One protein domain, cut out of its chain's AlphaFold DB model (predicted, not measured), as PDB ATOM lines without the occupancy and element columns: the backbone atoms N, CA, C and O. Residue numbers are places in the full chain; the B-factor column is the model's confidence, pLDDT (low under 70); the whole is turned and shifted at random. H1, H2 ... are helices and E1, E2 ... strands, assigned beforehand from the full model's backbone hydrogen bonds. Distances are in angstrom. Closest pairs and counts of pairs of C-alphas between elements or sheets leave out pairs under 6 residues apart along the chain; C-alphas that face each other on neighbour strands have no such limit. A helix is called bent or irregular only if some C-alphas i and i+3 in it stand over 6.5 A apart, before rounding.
ATOM      1  N   GLN A 412      67.589  79.550  69.380       83.94
ATOM      2  CA  GLN A 412      68.776  80.239  69.880       83.94
ATOM      3  C   GLN A 412      68.500  80.984  71.196       83.94
ATOM      4  O   GLN A 412      69.322  80.913  72.108       83.94
ATOM      5  N   ALA A 413      67.346  81.649  71.326       84.94
ATOM      6  CA  ALA A 413      66.944  82.300  72.573       84.94
ATOM      7  C   ALA A 413      66.749  81.276  73.700       84.94
ATOM      8  O   ALA A 413      67.296  81.455  74.786       84.94
ATOM      9  N   LYS A 414      66.067  80.154  73.427       85.06
ATOM     10  CA  LYS A 414      65.903  79.052  74.392       85.06
ATOM     11  C   LYS A 414      67.250  78.508  74.878       85.06
ATOM     12  O   LYS A 414      67.425  78.341  76.079       85.06
ATOM     13  N   CYS A 415      68.213  78.293  73.976       86.88
ATOM     14  CA  CYS A 415      69.556  77.842  74.348       86.88
ATOM     15  C   CYS A 415      70.283  78.855  75.241       86.88
ATOM     16  O   CYS A 415      70.901  78.466  76.225       86.88
ATOM     17  N   LYS A 416      70.210  80.153  74.928       87.19
ATOM     18  CA  LYS A 416      70.843  81.183  75.765       87.19
ATOM     19  C   LYS A 416      70.199  81.264  77.158       87.19
ATOM     20  O   LYS A 416      70.919  81.373  78.145       87.19
ATOM     21  N   ILE A 417      68.869  81.152  77.240       87.06
ATOM     22  CA  ILE A 417      68.130  81.112  78.513       87.06
ATOM     23  C   ILE A 417      68.550  79.894  79.337       87.06
ATOM     24  O   ILE A 417      68.855  80.035  80.517       87.06
ATOM     25  N   LEU A 418      68.615  78.715  78.715       89.38
ATOM     26  CA  LEU A 418      69.066  77.493  79.375       89.38
ATOM     27  C   LEU A 418      70.492  77.642  79.923       89.38
ATOM     28  O   LEU A 418      70.740  77.324  81.081       89.38
ATOM     29  N   ALA A 419      71.415  78.175  79.118       89.56
ATOM     30  CA  ALA A 419      72.792  78.393  79.549       89.56
ATOM     31  C   ALA A 419      72.853  79.334  80.760       89.56
ATOM     32  O   ALA A 419      73.532  79.029  81.736       89.56
ATOM     33  N   LYS A 420      72.091  80.437  80.727       89.75
ATOM     34  CA  LYS A 420      71.984  81.373  81.851       89.75
ATOM     35  C   LYS A 420      71.469  80.681  83.119       89.75
ATOM     36  O   LYS A 420      72.092  80.825  84.161       89.75
ATOM     37  N   GLN A 421      70.407  79.882  83.024       90.69
ATOM     38  CA  GLN A 421      69.850  79.169  84.180       90.69
ATOM     39  C   GLN A 421      70.802  78.112  84.758       90.69
ATOM     40  O   GLN A 421      70.844  77.932  85.970       90.69
ATOM     41  N   ILE A 422      71.582  77.422  83.918       91.81
ATOM     42  CA  ILE A 422      72.609  76.480  84.394       91.81
ATOM     43  C   ILE A 422      73.700  77.230  85.162       91.81
ATOM     44  O   ILE A 422      74.104  76.779  86.231       91.81
ATOM     45  N   VAL A 423      74.160  78.373  84.642       91.44
ATOM     46  CA  VAL A 423      75.160  79.216  85.319       91.44
ATOM     47  C   VAL A 423      74.616  79.749  86.645       91.44
ATOM     48  O   VAL A 423      75.304  79.653  87.654       91.44
ATOM     49  N   GLU A 424      73.381  80.258  86.668       90.88
ATOM     50  CA  GLU A 424      72.714  80.720  87.894       90.88
ATOM     51  C   GLU A 424      72.572  79.593  88.920       90.88
ATOM     52  O   GLU A 424      72.919  79.782  90.081       90.88
ATOM     53  N   SER A 425      72.149  78.399  88.492       92.50
ATOM     54  CA  SER A 425      72.067  77.236  89.375       92.50
ATOM     55  C   SER A 425      73.444  76.835  89.907       92.50
ATOM     56  O   SER A 425      73.576  76.585  91.096       92.50
ATOM     57  N   GLY A 426      74.496  76.851  89.083       90.81
ATOM     58  CA  GLY A 426      75.867  76.631  89.551       90.81
ATOM     59  C   GLY A 426      76.301  77.647  90.613       90.81
ATOM     60  O   GLY A 426      76.864  77.261  91.638       90.81
ATOM     61  N   LEU A 427      75.972  78.927  90.413       91.12
ATOM     62  CA  LEU A 427      76.262  80.001  91.366       91.12
ATOM     63  C   LEU A 427      75.522  79.824  92.700       91.12
ATOM     64  O   LEU A 427      76.096  80.149  93.737       91.12
ATOM     65  N   GLU A 428      74.304  79.265  92.709       92.81
ATOM     66  CA  GLU A 428      73.597  78.903  93.952       92.81
ATOM     67  C   GLU A 428      74.413  77.900  94.802       92.81
ATOM     68  O   GLU A 428      74.370  77.954  96.030       92.81
ATOM     69  N   TYR A 429      75.231  77.053  94.164       92.31
ATOM     70  CA  TYR A 429      76.184  76.138  94.814       92.31
ATOM     71  C   TYR A 429      77.609  76.710  94.928       92.31
ATOM     72  O   TYR A 429      78.547  75.973  95.219       92.31
ATOM     73  N   SER A 430      77.786  78.022  94.732       91.00
ATOM     74  CA  SER A 430      79.084  78.718  94.747       91.00
ATOM     75  C   SER A 430      80.068  78.293  93.644       91.00
ATOM     76  O   SER A 430      81.271  78.514  93.774       91.00
ATOM     77  N   HIS A 431      79.576  77.740  92.531       90.88
ATOM     78  CA  HIS A 431      80.394  77.377  91.369       90.88
ATOM     79  C   HIS A 431      80.287  78.420  90.255       90.88
ATOM     80  O   HIS A 431      79.199  78.732  89.775       90.88
ATOM     81  N   SER A 432      81.428  78.920  89.775       91.50
ATOM     82  CA  SER A 432      81.483  79.827  88.618       91.50
ATOM     83  C   SER A 432      81.678  79.040  87.320       91.50
ATOM     84  O   SER A 432      82.788  78.613  87.015       91.50
ATOM     85  N   ILE A 433      80.615  78.829  86.541       91.31
ATOM     86  CA  ILE A 433      80.668  78.024  85.305       91.31
ATOM     87  C   ILE A 433      81.074  78.898  84.106       91.31
ATOM     88  O   ILE A 433      80.379  79.856  83.770       91.31
ATOM     89  N   SER A 434      82.174  78.552  83.427       91.69
ATOM     90  CA  SER A 434      82.697  79.272  82.249       91.69
ATOM     91  C   SER A 434      82.312  78.627  80.912       91.69
ATOM     92  O   SER A 434      82.347  79.278  79.867       91.69
ATOM     93  N   TYR A 435      81.946  77.344  80.925       92.25
ATOM     94  CA  TYR A 435      81.623  76.569  79.730       92.25
ATOM     95  C   TYR A 435      80.600  75.479  80.040       92.25
ATOM     96  O   TYR A 435      80.678  74.832  81.082       92.25
ATOM     97  N   ILE A 436      79.688  75.238  79.097       92.75
ATOM     98  CA  ILE A 436      78.715  74.146  79.153       92.75
ATOM     99  C   ILE A 436      78.825  73.342  77.858       92.75
ATOM    100  O   ILE A 436      78.687  73.891  76.761       92.75
ATOM    101  N   ALA A 437      79.060  72.037  77.976       92.19
ATOM    102  CA  ALA A 437      79.151  71.148  76.830       92.19
ATOM    103  C   ALA A 437      77.815  71.071  76.065       92.19
ATOM    104  O   ALA A 437      76.753  70.917  76.684       92.19
ATOM    105  N   PRO A 438      77.840  71.082  74.715       90.00
ATOM    106  CA  PRO A 438      76.632  70.971  73.898       90.00
ATOM    107  C   PRO A 438      75.792  69.724  74.196       90.00
ATOM    108  O   PRO A 438      74.573  69.786  74.098       90.00
ATOM    109  N   GLY A 439      76.420  68.611  74.596       89.19
ATOM    110  CA  GLY A 439      75.715  67.377  74.957       89.19
ATOM    111  C   GLY A 439      74.815  67.523  76.188       89.19
ATOM    112  O   GLY A 439      73.745  66.924  76.235       89.19
ATOM    113  N   ILE A 440      75.203  68.359  77.153       90.50
ATOM    114  CA  ILE A 440      74.386  68.665  78.337       90.50
ATOM    115  C   ILE A 440      73.245  69.606  77.954       90.50
ATOM    116  O   ILE A 440      72.097  69.351  78.306       90.50
ATOM    117  N   MET A 441      73.542  70.645  77.166       89.38
ATOM    118  CA  MET A 441      72.526  71.573  76.654       89.38
ATOM    119  C   MET A 441      71.448  70.840  75.854       89.38
ATOM    120  O   MET A 441      70.261  71.018  76.111       89.38
ATOM    121  N   GLN A 442      71.860  69.993  74.906       87.38
ATOM    122  CA  GLN A 442      70.943  69.230  74.070       87.38
ATOM    123  C   GLN A 442      70.160  68.209  74.897       87.38
ATOM    124  O   GLN A 442      68.948  68.138  74.749       87.38
ATOM    125  N   GLY A 443      70.812  67.499  75.826       86.94
ATOM    126  CA  GLY A 443      70.127  66.554  76.709       86.94
ATOM    127  C   GLY A 443      69.040  67.218  77.556       86.94
ATOM    128  O   GLY A 443      67.943  66.676  77.673       86.94
ATOM    129  N   ILE A 444      69.299  68.415  78.100       87.19
ATOM    130  CA  ILE A 444      68.282  69.156  78.860       87.19
ATOM    131  C   ILE A 444      67.163  69.630  77.937       87.19
ATOM    132  O   ILE A 444      66.005  69.525  78.319       87.19
ATOM    133  N   ILE A 445      67.472  70.118  76.731       84.44
ATOM    134  CA  ILE A 445      66.447  70.506  75.750       84.44
ATOM    135  C   ILE A 445      65.575  69.308  75.379       84.44
ATOM    136  O   ILE A 445      64.360  69.449  75.354       84.44
ATOM    137  N   ASP A 446      66.158  68.139  75.130       83.62
ATOM    138  CA  ASP A 446      65.418  66.939  74.739       83.62
ATOM    139  C   ASP A 446      64.550  66.423  75.895       83.62
ATOM    140  O   ASP A 446      63.365  66.145  75.704       83.62
ATOM    141  N   ALA A 447      65.086  66.392  77.121       80.69
ATOM    142  CA  ALA A 447      64.312  66.074  78.321       80.69
ATOM    143  C   ALA A 447      63.169  67.080  78.527       80.69
ATOM    144  O   ALA A 447      62.029  66.700  78.801       80.69
ATOM    145  N   ALA A 448      63.462  68.362  78.317       75.62
ATOM    146  CA  ALA A 448      62.526  69.463  78.426       75.62
ATOM    147  C   ALA A 448      61.613  69.621  77.218       75.62
ATOM    148  O   ALA A 448      60.855  70.567  77.234       75.62
ATOM    149  N   MET A 449      61.688  68.811  76.166       67.88
ATOM    150  CA  MET A 449      60.816  68.918  74.985       67.88
ATOM    151  C   MET A 449      60.228  67.551  74.602       67.88
ATOM    152  O   MET A 449      59.633  67.403  73.534       67.88
ATOM    153  N   SER A 450      60.389  66.546  75.468       59.22
ATOM    154  CA  SER A 450      59.770  65.232  75.312       59.22
ATOM    155  C   SER A 450      58.250  65.347  75.524       59.22
ATOM    156  O   SER A 450      57.758  65.541  76.633       59.22
ATOM    157  N   GLY A 451      57.504  65.291  74.417       50.78
ATOM    158  CA  GLY A 451      56.081  65.641  74.349       50.78
ATOM    159  C   GLY A 451      55.900  67.113  73.959       50.78
ATOM    160  O   GLY A 451      56.562  67.976  74.522       50.78
ATOM    161  N   ASP A 452      55.020  67.393  72.991       45.41
ATOM    162  CA  ASP A 452      54.840  68.651  72.224       45.41
ATOM    163  C   ASP A 452      54.618  69.976  73.010       45.41
ATOM    164  O   ASP A 452      54.140  70.966  72.459       45.41
ATOM    165  N   SER A 453      54.921  70.060  74.304       53.12
ATOM    166  CA  SER A 453      54.483  71.162  75.156       53.12
ATOM    167  C   SER A 453      55.342  71.315  76.411       53.12
ATOM    168  O   SER A 453      54.900  71.039  77.529       53.12
ATOM    169  N   LEU A 454      56.542  71.860  76.266       55.16
ATOM    170  CA  LEU A 454      57.287  72.341  77.422       55.16
ATOM    171  C   LEU A 454      57.908  73.710  77.119       55.16
ATOM    172  O   LEU A 454      58.472  73.983  76.056       55.16
ATOM    173  N   THR A 455      57.688  74.626  78.057       69.12
ATOM    174  CA  THR A 455      58.159  76.015  78.004       69.12
ATOM    175  C   THR A 455      59.503  76.118  78.720       69.12
ATOM    176  O   THR A 455      59.843  75.255  79.520       69.12
ATOM    177  N   VAL A 456      60.238  77.220  78.539       78.94
ATOM    178  CA  VAL A 456      61.490  77.491  79.287       78.94
ATOM    179  C   VAL A 456      61.322  77.486  80.819       78.94
ATOM    180  O   VAL A 456      62.305  77.522  81.551       78.94
ATOM    181  N   ARG A 457      60.081  77.425  81.323       78.12
ATOM    182  CA  ARG A 457      59.755  77.279  82.745       78.12
ATOM    183  C   ARG A 457      60.170  75.916  83.313       78.12
ATOM    184  O   ARG A 457      60.444  75.837  84.504       78.12
ATOM    185  N   SER A 458      60.219  74.858  82.501       82.75
ATOM    186  CA  SER A 458      60.578  73.509  82.972       82.75
ATOM    187  C   SER A 458      62.082  73.302  83.148       82.75
ATOM    188  O   SER A 458      62.484  72.409  83.891       82.75
ATOM    189  N   PHE A 459      62.911  74.130  82.505       88.06
ATOM    190  CA  PHE A 459      64.367  73.995  82.538       88.06
ATOM    191  C   PHE A 459      64.919  73.965  83.960       88.06
ATOM    192  O   PHE A 459      65.703  73.074  84.259       88.06
ATOM    193  N   ARG A 460      64.457  74.847  84.858       87.56
ATOM    194  CA  ARG A 460      64.929  74.871  86.251       87.56
ATOM    195  C   ARG A 460      64.739  73.527  86.960       87.56
ATOM    196  O   ARG A 460      65.690  73.016  87.534       87.56
ATOM    197  N   ALA A 461      63.556  72.923  86.851       87.88
ATOM    198  CA  ALA A 461      63.280  71.628  87.476       87.88
ATOM    199  C   ALA A 461      64.167  70.503  86.909       87.88
ATOM    200  O   ALA A 461      64.589  69.612  87.639       87.88
ATOM    201  N   ILE A 462      64.477  70.551  85.610       89.06
ATOM    202  CA  ILE A 462      65.345  69.565  84.955       89.06
ATOM    203  C   ILE A 462      66.809  69.787  85.357       89.06
ATOM    204  O   ILE A 462      67.502  68.830  85.688       89.06
ATOM    205  N   ILE A 463      67.273  71.036  85.393       91.19
ATOM    206  CA  ILE A 463      68.614  71.394  85.878       91.19
ATOM    207  C   ILE A 463      68.790  70.914  87.320       91.19
ATOM    208  O   ILE A 463      69.770  70.237  87.616       91.19
ATOM    209  N   GLU A 464      67.830  71.197  88.201       90.62
ATOM    210  CA  GLU A 464      67.869  70.745  89.594       90.62
ATOM    211  C   GLU A 464      67.860  69.212  89.695       90.62
ATOM    212  O   GLU A 464      68.623  68.642  90.468       90.62
ATOM    213  N   GLY A 465      67.067  68.522  88.871       89.75
ATOM    214  CA  GLY A 465      67.014  67.060  88.868       89.75
ATOM    215  C   GLY A 465      68.321  66.380  88.440       89.75
ATOM    216  O   GLY A 465      68.717  65.388  89.049       89.75
ATOM    217  N   TYR A 466      68.997  66.900  87.410       90.62
ATOM    218  CA  TYR A 466      70.173  66.246  86.816       90.62
ATOM    219  C   TYR A 466      71.516  66.826  87.280       90.62
ATOM    220  O   TYR A 466      72.484  66.080  87.430       90.62
ATOM    221  N   LEU A 467      71.609  68.142  87.491       93.31
ATOM    222  CA  LEU A 467      72.878  68.832  87.749       93.31
ATOM    223  C   LEU A 467      73.090  69.206  89.221       93.31
ATOM    224  O   LEU A 467      74.241  69.270  89.648       93.31
ATOM    225  N   ALA A 468      72.036  69.382  90.029       92.62
ATOM    226  CA  ALA A 468      72.209  69.735  91.446       92.62
ATOM    227  C   ALA A 468      73.044  68.719  92.253       92.62
ATOM    228  O   ALA A 468      73.898  69.158  93.023       92.62
ATOM    229  N   PRO A 469      72.900  67.383  92.079       93.44
ATOM    230  CA  PRO A 469      73.754  66.423  92.785       93.44
ATOM    231  C   PRO A 469      75.236  66.567  92.419       93.44
ATOM    232  O   PRO A 469      76.112  66.414  93.275       93.44
ATOM    233  N   LEU A 470      75.529  66.888  91.155       93.56
ATOM    234  CA  LEU A 470      76.890  67.160  90.702       93.56
ATOM    235  C   LEU A 470      77.424  68.446  91.341       93.56
ATOM    236  O   LEU A 470      78.522  68.436  91.889       93.56
ATOM    237  N   PHE A 471      76.649  69.530  91.323       93.81
ATOM    238  CA  PHE A 471      77.056  70.794  91.941       93.81
ATOM    239  C   PHE A 471      77.294  70.648  93.448       93.81
ATOM    240  O   PHE A 471      78.314  71.113  93.950       93.81
ATOM    241  N   ALA A 472      76.421  69.932  94.157       92.44
ATOM    242  CA  ALA A 472      76.547  69.703  95.594       92.44
ATOM    243  C   ALA A 472      77.745  68.814  95.978       92.44
ATOM    244  O   ALA A 472      78.281  68.951  97.075       92.44
ATOM    245  N   SER A 473      78.148  67.886  95.104       91.69
ATOM    246  CA  SER A 473      79.271  66.968  95.354       91.69
ATOM    247  C   SER A 473      80.628  67.495  94.880       91.69
ATOM    248  O   SER A 473      81.658  66.931  95.248       91.69
ATOM    249  N   THR A 474      80.647  68.559  94.074       90.25
ATOM    250  CA  THR A 474      81.879  69.155  93.545       90.25
ATOM    251  C   THR A 474      82.519  70.066  94.595       90.25
ATOM    252  O   THR A 474      81.845  70.920  95.168       90.25
ATOM    253  N   GLU A 475      83.823  69.906  94.837       88.12
ATOM    254  CA  GLU A 475      84.580  70.778  95.747       88.12
ATOM    255  C   GLU A 475      84.554  72.231  95.270       88.12
ATOM    256  O   GLU A 475      84.682  72.490  94.075       88.12
ATOM    257  N   ILE A 476      84.419  73.172  96.207       87.38
ATOM    258  CA  ILE A 476      84.424  74.612  95.938       87.38
ATOM    259  C   ILE A 476      85.874  75.099  95.987       87.38
ATOM    260  O   ILE A 476      86.504  75.071  97.044       87.38
ATOM    261  N   LEU A 477      86.397  75.551  94.851       83.25
ATOM    262  CA  LEU A 477      87.747  76.100  94.735       83.25
ATOM    263  C   LEU A 477      87.665  77.620  94.558       83.25
ATOM    264  O   LEU A 477      87.065  78.119  93.605       83.25
ATOM    265  N   GLU A 478      88.260  78.370  95.490       76.00
ATOM    266  CA  GLU A 478      88.261  79.835  95.439       76.00
ATOM    267  C   GLU A 478      88.939  80.347  94.157       76.00
ATOM    268  O   GLU A 478      90.029  79.905  93.790       76.00
ATOM    269  N   ASN A 479      88.298  81.314  93.490       77.12
ATOM    270  CA  ASN A 479      88.761  81.955  92.252       77.12
ATOM    271  C   ASN A 479      88.991  81.026  91.044       77.12
ATOM    272  O   ASN A 479      89.608  81.460  90.069       77.12
ATOM    273  N   GLN A 480      88.476  79.795  91.056       85.31
ATOM    274  CA  GLN A 480      88.467  78.944  89.867       85.31
ATOM    275  C   GLN A 480      87.117  78.962  89.163       85.31
ATOM    276  O   GLN A 480      86.056  79.125  89.768       85.31
ATOM    277  N   THR A 481      87.177  78.794  87.845       89.88
ATOM    278  CA  THR A 481      85.981  78.579  87.029       89.88
ATOM    279  C   THR A 481      85.883  77.116  86.647       89.88
ATOM    280  O   THR A 481      86.890  76.422  86.570       89.88
ATOM    281  N   TYR A 482      84.675  76.635  86.401       91.75
ATOM    282  CA  TYR A 482      84.435  75.245  86.052       91.75
ATOM    283  C   TYR A 482      83.913  75.130  84.628       91.75
ATOM    284  O   TYR A 482      83.048  75.891  84.185       91.75
ATOM    285  N   ARG A 483      84.401  74.112  83.925       93.44
ATOM    286  CA  ARG A 483      83.809  73.621  82.686       93.44
ATOM    287  C   ARG A 483      82.866  72.478  83.021       93.44
ATOM    288  O   ARG A 483      83.286  71.476  83.595       93.44
ATOM    289  N   LEU A 484      81.611  72.618  82.623       92.38
ATOM    290  CA  LEU A 484      80.616  71.563  82.713       92.38
ATOM    291  C   LEU A 484      80.686  70.716  81.431       92.38
ATOM    292  O   LEU A 484      80.199  71.126  80.377       92.38
ATOM    293  N   GLU A 485      81.340  69.555  81.503       93.19
ATOM    294  CA  GLU A 485      81.606  68.663  80.367       93.19
ATOM    295  C   GLU A 485      80.834  67.336  80.433       93.19
ATOM    296  O   GLU A 485      80.335  66.936  81.483       93.19
ATOM    297  N   GLY A 486      80.761  66.630  79.298       91.06
ATOM    298  CA  GLY A 486      80.099  65.328  79.175       91.06
ATOM    299  C   GLY A 486      78.712  65.399  78.529       91.06
ATOM    300  O   GLY A 486      78.458  66.218  77.643       91.06
ATOM    301  N   THR A 487      77.830  64.498  78.958       91.06
ATOM    302  CA  THR A 487      76.418  64.403  78.547       91.06
ATOM    303  C   THR A 487      75.516  64.540  79.771       91.06
ATOM    304  O   THR A 487      76.004  64.489  80.898       91.06
ATOM    305  N   LEU A 488      74.203  64.705  79.575       87.94
ATOM    306  CA  LEU A 488      73.264  64.843  80.694       87.94
ATOM    307  C   LEU A 488      73.257  63.625  81.642       87.94
ATOM    308  O   LEU A 488      73.072  63.800  82.840       87.94
ATOM    309  N   ASP A 489      73.512  62.417  81.127       87.31
ATOM    310  CA  ASP A 489      73.561  61.183  81.931       87.31
ATOM    311  C   ASP A 489      74.869  61.018  82.721       87.31
ATOM    312  O   ASP A 489      74.929  60.274  83.699       87.31
ATOM    313  N   ALA A 490      75.940  61.679  82.281       90.75
ATOM    314  CA  ALA A 490      77.257  61.605  82.906       90.75
ATOM    315  C   ALA A 490      77.948  62.982  82.917       90.75
ATOM    316  O   ALA A 490      79.013  63.140  82.303       90.75
ATOM    317  N   PRO A 491      77.356  63.989  83.588       92.88
ATOM    318  CA  PRO A 491      77.904  65.334  83.625       92.88
ATOM    319  C   PRO A 491      79.121  65.375  84.558       92.88
ATOM    320  O   PRO A 491      79.181  64.671  85.568       92.88
ATOM    321  N   ARG A 492      80.118  66.192  84.215       92.75
ATOM    322  CA  ARG A 492      81.349  66.357  85.001       92.75
ATOM    323  C   ARG A 492      81.722  67.825  85.112       92.75
ATOM    324  O   ARG A 492      81.712  68.542  84.117       92.75
ATOM    325  N   MET A 493      82.104  68.241  86.312       91.88
ATOM    326  CA  MET A 493      82.682  69.558  86.568       91.88
ATOM    327  C   MET A 493      84.205  69.446  86.530       91.88
ATOM    328  O   MET A 493      84.789  68.669  87.284       91.88
ATOM    329  N   ILE A 494      84.844  70.193  85.630       90.75
ATOM    330  CA  ILE A 494      86.301  70.232  85.481       90.75
ATOM    331  C   ILE A 494      86.784  71.634  85.872       90.75
ATOM    332  O   ILE A 494      86.400  72.591  85.194       90.75
ATOM    333  N   PRO A 495      87.595  71.784  86.934       88.44
ATOM    334  CA  PRO A 495      88.147  73.082  87.311       88.44
ATOM    335  C   PRO A 495      89.136  73.601  86.254       88.44
ATOM    336  O   PRO A 495      89.843  72.811  85.618       88.44
ATOM    337  N   GLN A 496      89.172  74.922  86.068       78.75
ATOM    338  CA  GLN A 496      90.106  75.654  85.203       78.75
ATOM    339  C   GLN A 496      91.088  76.508  85.987       78.75
ATOM    340  O   GLN A 496      90.652  77.195  86.941       78.75
TER     341      GLN A 496
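This is residues 412 to 496 of the 496 residues of the protein "ATP-dependent Clp protease ATP-binding subunit ClpE" of uncultured Clostridium sp (UniProt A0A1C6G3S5). A small twisted sheet of three strands has one face covered by three helices, while its other face is bare. H1 and H3 run the same way over it, and H2 stands up from it, crossing H1 and touching both other helices. The link from H2 to H3 makes one end of the long axis. The printed part has 85 residues, with three named helices and three named strands in the order H1 E1 H2 H3 E2 E3; the sheet, E1 E2 E3, is mixed, and the class is mixed, helices and strands. The whole is compact but elongated, with a radius of gyration of the C-alphas of 12.3 A and spans of 42 by 22 by 19 A.

H1, residues 412 to 428, begins at C-alpha 412 (68.776, 80.239, 69.880) and is 24.6 A long. E1 is residues 432 to 436 and H2 residues 438 to 447, 11.4 A and 14.0 A long. H3, residues 459 to 473, spans 20.9 A; it is only just irregular, with C-alphas 466 and 469 7.0 A apart. E2, residues 481 to 487, spans 19.1 A, and E3, residues 490 to 495, spans 16.4 A and ends at C-alpha 495 (88.147, 73.082, 87.311).

The sheet is only just strongly twisted, its C-alphas up to 4.3 A off the best plane. E1 and E2 are parallel, with N 434 and O 482 within hydrogen-bond range at 2.9 A. E2 and E3 are an antiparallel hairpin, with N 485 and O 492 at 2.8 A. E1, H2 with H3, and E2 form a strand-helix-strand unit, two parallel strands with helices between, and its crossover is left-handed. H1 and H3 on one face of the sheet make two layers. H1 is over E1 at a height of 9.6 A, only just slantwise to it at 32 degrees on the local plane. H2, on the same face as H1, has a height of 7.9 A and stands up at 50 degrees. H1 touches H3, closest C-alphas Gly 426 and Phe 471 at 6.4 A, with a tilt of 37 degrees, only just steep. Residues 415 to 419 of H1 only just touch H2, with 3 pairs of C-alphas within 8 A; the closest are Cys 415 and Met 441, 7.3 A. Residues 459 to 463 of H3 touch H2 at a steep tilt of 51 degrees, opposite ways; the closest C-alphas are Ile 444 and Ile 462, 6.8 A. Every O i to N i+4 pair in H1 and H2 is within hydrogen-bond range; H3 has 8 of 11.

The C-alphas of Asp 452 and Glu 478, 42.2 A apart, are the two farthest apart. The printed part has no cut and ends at the chain's last residue. The link from H2 to H3, 11 residues, is long. The mean pLDDT of the printed part is 86.2; residues 449 to 455 are under 70.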